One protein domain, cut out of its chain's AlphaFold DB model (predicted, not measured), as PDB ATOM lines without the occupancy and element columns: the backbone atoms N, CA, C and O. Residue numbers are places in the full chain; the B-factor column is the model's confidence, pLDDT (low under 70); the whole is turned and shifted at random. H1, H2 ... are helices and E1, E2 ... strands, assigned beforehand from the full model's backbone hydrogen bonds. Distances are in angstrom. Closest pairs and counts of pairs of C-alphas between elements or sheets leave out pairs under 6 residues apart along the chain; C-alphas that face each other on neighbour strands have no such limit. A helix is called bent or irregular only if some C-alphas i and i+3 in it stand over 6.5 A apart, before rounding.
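This is residues 16 to 57 of the 328 residues of the protein "Osteocalcin 2-like" of Amphiprion ocellaris (UniProt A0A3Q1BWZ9). A small flat zigzag of three strands, with E2 sharply bent between E1 and E3, makes one part of this domain, and a single helix, H1, follows at the other end of the long axis, only grazing the sheet. The turn between E1 and E2 makes the far end of that axis, with Asp 22 at its tip. The printed part has 42 residues with three named strands and then one named helix, E1 E2 E3 H1 along the chain; the sheet has the order E1 - E2 - E3 and is antiparallel throughout. The class is mixed, helices and strands. The whole is only just compact, close to loose, with a radius of gyration of the C-alphas of 10.8 A, and its C-alphas span 35 by 20 by 10 A.

E1, residues 16 to 19, is an edge strand and the antiparallel neighbour of E2, residues 25 to 32, at 128 degrees between their directions. The two form a hairpin, in which N 16 and O 31 are 2.9 A apart and N 26 and O 18 are 2.9 A apart, both within hydrogen-bond range. E2, the inner strand, bends by 98 degrees at residue 28. E3, residues 38 to 40, is the other edge strand and forms a hairpin with E2, antiparallel at 130 degrees; N 39 and O 30 are 2.8 A apart, within hydrogen-bond range. E1, E2 and E3 make a meander, each strand the antiparallel neighbour of the one before. H1, residues 46 to 55, is on the sheet but only grazes it, with its residues 47 to 52. The closest C-alphas of E3 and H1, those of Phe 39 and Leu 48, are 7.8 A apart. E2 and H1 are near each other, with 5 pairs of C-alphas within 10 A. In H1 every O i to N i+4 pair is within hydrogen-bond range.

E1 runs from Glu 16, whose C-alpha is at (-12.690, -9.597, 17.304), to Lys 19, over 8.9 A. E2 runs from Ile 25 to Cys 32, 15.2 A from first to last C-alpha, and C-alpha 28, at its bend, is at (-8.558, -12.948, 26.894). E3 runs from Glu 38 to Ser 40, over 7.0 A. H1 runs from Thr 46 to Lys 55, 14.1 A, and ends with C-alpha 55 at (-8.284, -23.170, 8.258).

The two C-alphas farthest apart are those of Asp 22 and Ser 57, at 34.8 A, and the outline is flat. The links E1 to E2, E2 to E3 and E3 to H1 are tight, with 5 residues each. The printed part has no cut. The mean pLDDT of the printed part is 89.9, and no printed residue is under 70.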
ATOM      1  N   GLU A  16     -12.011 -10.546  16.423       91.12
ATOM      2  CA  GLU A  16     -12.690  -9.597  17.304       91.12
ATOM      3  C   GLU A  16     -12.620 -10.070  18.754       91.12
ATOM      4  O   GLU A  16     -12.640 -11.269  19.023       91.12
ATOM      5  N   TYR A  17     -12.516  -9.143  19.705       91.94
ATOM      6  CA  TYR A  17     -12.610  -9.498  21.121       91.94
ATOM      7  C   TYR A  17     -14.056  -9.822  21.491       91.94
ATOM      8  O   TYR A  17     -14.976  -9.117  21.067       91.94
ATOM      9  N   LYS A  18     -14.251 -10.858  22.309       91.44
ATOM     10  CA  LYS A  18     -15.583 -11.236  22.785       91.44
ATOM     11  C   LYS A  18     -16.164 -10.117  23.653       91.44
ATOM     12  O   LYS A  18     -15.484  -9.573  24.525       91.44
ATOM     13  N   LYS A  19     -17.422  -9.761  23.394       92.31
ATOM     14  CA  LYS A  19     -18.192  -8.820  24.213       92.31
ATOM     15  C   LYS A  19     -19.049  -9.609  25.193       92.31
ATOM     16  O   LYS A  19     -19.778 -10.509  24.778       92.31
ATOM     17  N   ASN A  20     -18.952  -9.268  26.469       86.75
ATOM     18  CA  ASN A  20     -19.799  -9.834  27.511       86.75
ATOM     19  C   ASN A  20     -21.185  -9.187  27.480       86.75
ATOM     20  O   ASN A  20     -21.369  -8.113  26.903       86.75
ATOM     21  N   GLN A  21     -22.156  -9.825  28.137       87.62
ATOM     22  CA  GLN A  21     -23.522  -9.294  28.262       87.62
ATOM     23  C   GLN A  21     -23.547  -7.928  28.971       87.62
ATOM     24  O   GLN A  21     -24.391  -7.094  28.663       87.62
ATOM     25  N   ASP A  22     -22.551  -7.655  29.815       82.62
ATOM     26  CA  ASP A  22     -22.375  -6.385  30.529       82.62
ATOM     27  C   ASP A  22     -21.770  -5.262  29.661       82.62
ATOM     28  O   ASP A  22     -21.429  -4.192  30.162       82.62
ATOM     29  N   GLY A  23     -21.540  -5.509  28.365       85.81
ATOM     30  CA  GLY A  23     -20.900  -4.563  27.443       85.81
ATOM     31  C   GLY A  23     -19.380  -4.434  27.614       85.81
ATOM     32  O   GLY A  23     -18.730  -3.699  26.866       85.81
ATOM     33  N   THR A  24     -18.786  -5.164  28.561       89.44
ATOM     34  CA  THR A  24     -17.332  -5.235  28.748       89.44
ATOM     35  C   THR A  24     -16.675  -6.111  27.675       89.44
ATOM     36  O   THR A  24     -17.299  -7.003  27.100       89.44
ATOM     37  N   ILE A  25     -15.405  -5.836  27.368       88.75
ATOM     38  CA  ILE A  25     -14.645  -6.554  26.335       88.75
ATOM     39  C   ILE A  25     -13.641  -7.488  26.998       88.75
ATOM     40  O   ILE A  25     -12.691  -7.029  27.643       88.75
ATOM     41  N   ASP A  26     -13.792  -8.787  26.755       88.00
ATOM     42  CA  ASP A  26     -12.850  -9.794  27.217       88.00
ATOM     43  C   ASP A  26     -11.610  -9.809  26.328       88.00
ATOM     44  O   ASP A  26     -11.570 -10.362  25.232       88.00
ATOM     45  N   ARG A  27     -10.525  -9.234  26.844       89.44
ATOM     46  CA  ARG A  27      -9.223  -9.236  26.160       89.44
ATOM     47  C   ARG A  27      -8.556 -10.610  26.105       89.44
ATOM     48  O   ARG A  27      -7.540 -10.755  25.430       89.44
ATOM     49  N   GLN A  28      -9.084 -11.585  26.839       89.69
ATOM     50  CA  GLN A  28      -8.558 -12.948  26.894       89.69
ATOM     51  C   GLN A  28      -9.204 -13.870  25.869       89.69
ATOM     52  O   GLN A  28      -8.692 -14.963  25.658       89.69
ATOM     53  N   THR A  29     -10.297 -13.461  25.232       92.56
ATOM     54  CA  THR A  29     -11.017 -14.292  24.272       92.56
ATOM     55  C   THR A  29     -11.214 -13.522  22.976       92.56
ATOM     56  O   THR A  29     -11.632 -12.365  22.952       92.56
ATOM     57  N   VAL A  30     -10.848 -14.164  21.873       93.75
ATOM     58  CA  VAL A  30     -10.992 -13.602  20.531       93.75
ATOM     59  C   VAL A  30     -11.751 -14.568  19.641       93.75
ATOM     60  O   VAL A  30     -11.591 -15.782  19.739       93.75
ATOM     61  N   ILE A  31     -12.576 -14.018  18.766       92.56
ATOM     62  CA  ILE A  31     -13.456 -14.741  17.859       92.56
ATOM     63  C   ILE A  31     -12.932 -14.518  16.445       92.56
ATOM     64  O   ILE A  31     -12.692 -13.379  16.041       92.56
ATOM     65  N   CYS A  32     -12.711 -15.592  15.689       93.81
ATOM     66  CA  CYS A  32     -12.349 -15.470  14.277       93.81
ATOM     67  C   CYS A  32     -13.565 -15.029  13.457       93.81
ATOM     68  O   CYS A  32     -14.589 -15.703  13.489       93.81
ATOM     69  N   THR A  33     -13.448 -13.973  12.655       90.69
ATOM     70  CA  THR A  33     -14.573 -13.476  11.838       90.69
ATOM     71  C   THR A  33     -14.916 -14.389  10.656       90.69
ATOM     72  O   THR A  33     -16.009 -14.315  10.106       90.69
ATOM     73  N   LEU A  34     -14.002 -15.290  10.276       89.44
ATOM     74  CA  LEU A  34     -14.181 -16.204   9.145       89.44
ATOM     75  C   LEU A  34     -14.911 -17.502   9.519       89.44
ATOM     76  O   LEU A  34     -15.602 -18.073   8.680       89.44
ATOM     77  N   CYS A  35     -14.737 -18.000  10.747       92.62
ATOM     78  CA  CYS A  35     -15.352 -19.257  11.203       92.62
ATOM     79  C   CYS A  35     -16.065 -19.168  12.556       92.62
ATOM     80  O   CYS A  35     -16.508 -20.194  13.063       92.62
ATOM     81  N   TRP A  36     -16.145 -17.975  13.154       91.44
ATOM     82  CA  TRP A  36     -16.814 -17.700  14.433       91.44
ATOM     83  C   TRP A  36     -16.304 -18.533  15.618       91.44
ATOM     84  O   TRP A  36     -16.960 -18.647  16.649       91.44
ATOM     85  N   LYS A  37     -15.098 -19.104  15.496       93.88
ATOM     86  CA  LYS A  37     -14.490 -19.925  16.543       93.88
ATOM     87  C   LYS A  37     -13.816 -19.057  17.602       93.88
ATOM     88  O   LYS A  37     -13.068 -18.136  17.267       93.88
ATOM     89  N   GLU A  38     -14.065 -19.391  18.865       93.31
ATOM     90  CA  GLU A  38     -13.452 -18.742  20.024       93.31
ATOM     91  C   GLU A  38     -12.039 -19.281  20.288       93.31
ATOM     92  O   GLU A  38     -11.775 -20.484  20.197       93.31
ATOM     93  N   PHE A  39     -11.130 -18.379  20.649       92.56
ATOM     94  CA  PHE A  39      -9.750 -18.672  21.016       92.56
ATOM     95  C   PHE A  39      -9.372 -17.917  22.281       92.56
ATOM     96  O   PHE A  39      -9.702 -16.740  22.428       92.56
ATOM     97  N   SER A  40      -8.601 -18.558  23.157       91.69
ATOM     98  CA  SER A  40      -7.921 -17.852  24.237       91.69
ATOM     99  C   SER A  40      -6.720 -17.066  23.691       91.69
ATOM    100  O   SER A  40      -5.890 -17.578  22.932       91.69
ATOM    101  N   PHE A  41      -6.626 -15.792  24.061       92.38
ATOM    102  CA  PHE A  41      -5.590 -14.860  23.637       92.38
ATOM    103  C   PHE A  41      -4.651 -14.524  24.797       92.38
ATOM    104  O   PHE A  41      -4.987 -13.776  25.714       92.38
ATOM    105  N   HIS A  42      -3.422 -15.036  24.718       84.88
ATOM    106  CA  HIS A  42      -2.359 -14.777  25.689       84.88
ATOM    107  C   HIS A  42      -1.250 -13.927  25.059       84.88
ATOM    108  O   HIS A  42      -0.179 -14.443  24.743       84.88
ATOM    109  N   ARG A  43      -1.532 -12.629  24.831       83.88
ATOM    110  CA  ARG A  43      -0.620 -11.549  24.351       83.88
ATOM    111  C   ARG A  43       0.145 -11.794  23.036       83.88
ATOM    112  O   ARG A  43       0.736 -10.867  22.494       83.88
ATOM    113  N   SER A  44       0.125 -13.009  22.510       87.69
ATOM    114  CA  SER A  44       0.801 -13.453  21.301       87.69
ATOM    115  C   SER A  44      -0.236 -13.835  20.255       87.69
ATOM    116  O   SER A  44      -1.270 -14.429  20.552       87.69
ATOM    117  N   THR A  45       0.036 -13.486  19.000       90.62
ATOM    118  CA  THR A  45      -0.873 -13.759  17.876       90.62
ATOM    119  C   THR A  45      -0.496 -15.035  17.120       90.62
ATOM    120  O   THR A  45      -0.979 -15.255  16.014       90.62
ATOM    121  N   THR A  46       0.431 -15.847  17.634       91.06
ATOM    122  CA  THR A  46       0.960 -17.033  16.939       91.06
ATOM    123  C   THR A  46      -0.108 -18.105  16.756       91.06
ATOM    124  O   THR A  46      -0.235 -18.640  15.657       91.06
ATOM    125  N   SER A  47      -0.926 -18.359  17.783       91.38
ATOM    126  CA  SER A  47      -2.079 -19.270  17.712       91.38
ATOM    127  C   SER A  47      -3.111 -18.805  16.679       91.38
ATOM    128  O   SER A  47      -3.579 -19.602  15.868       91.38
ATOM    129  N   LEU A  48      -3.394 -17.501  16.650       92.25
ATOM    130  CA  LEU A  48      -4.331 -16.876  15.715       92.25
ATOM    131  C   LEU A  48      -3.834 -16.961  14.265       92.25
ATOM    132  O   LEU A  48      -4.568 -17.379  13.372       92.25
ATOM    133  N   LYS A  49      -2.555 -16.638  14.026       91.25
ATOM    134  CA  LYS A  49      -1.914 -16.781  12.707       91.25
ATOM    135  C   LYS A  49      -1.891 -18.235  12.244       91.25
ATOM    136  O   LYS A  49      -2.170 -18.508  11.079       91.25
ATOM    137  N   TYR A  50      -1.586 -19.172  13.144       93.44
ATOM    138  CA  TYR A  50      -1.630 -20.598  12.833       93.44
ATOM    139  C   TYR A  50      -3.040 -21.038  12.436       93.44
ATOM    140  O   TYR A  50      -3.200 -21.747  11.446       93.44
ATOM    141  N   HIS A  51      -4.058 -20.581  13.166       92.56
ATOM    142  CA  HIS A  51      -5.450 -20.856  12.840       92.56
ATOM    143  C   HIS A  51      -5.823 -20.346  11.440       92.56
ATOM    144  O   HIS A  51      -6.327 -21.132  10.636       92.56
ATOM    145  N   LEU A  52      -5.504 -19.084  11.118       91.75
ATOM    146  CA  LEU A  52      -5.728 -18.531   9.779       91.75
ATOM    147  C   LEU A  52      -5.029 -19.368   8.707       91.75
ATOM    148  O   LEU A  52      -5.658 -19.778   7.743       91.75
ATOM    149  N   ASN A  53      -3.756 -19.705   8.896       89.88
ATOM    150  CA  ASN A  53      -3.020 -20.477   7.900       89.88
ATOM    151  C   ASN A  53      -3.493 -21.938   7.779       89.88
ATOM    152  O   ASN A  53      -3.301 -22.548   6.736       89.88
ATOM    153  N   ALA A  54      -4.080 -22.530   8.823       90.56
ATOM    154  CA  ALA A  54      -4.530 -23.926   8.814       90.56
ATOM    155  C   ALA A  54      -5.983 -24.106   8.345       90.56
ATOM    156  O   ALA A  54      -6.328 -25.172   7.843       90.56
ATOM    157  N   LYS A  55      -6.844 -23.106   8.566       90.69
ATOM    158  CA  LYS A  55      -8.284 -23.170   8.258       90.69
ATOM    159  C   LYS A  55      -8.730 -22.175   7.193       90.69
ATOM    160  O   LYS A  55      -9.746 -22.396   6.547       90.69
ATOM    161  N   HIS A  56      -7.965 -21.111   6.997       87.62
ATOM    162  CA  HIS A  56      -8.277 -20.005   6.098       87.62
ATOM    163  C   HIS A  56      -7.113 -19.704   5.148       87.62
ATOM    164  O   HIS A  56      -6.955 -18.568   4.712       87.62
ATOM    165  N   SER A  57      -6.319 -20.725   4.794       72.31
ATOM    166  CA  SER A  57      -5.150 -20.626   3.901       72.31
ATOM    167  C   SER A  57      -5.480 -19.999   2.541       72.31
ATOM    168  O   SER A  57      -4.590 -19.508   1.858       72.31
TER     169      SER A  57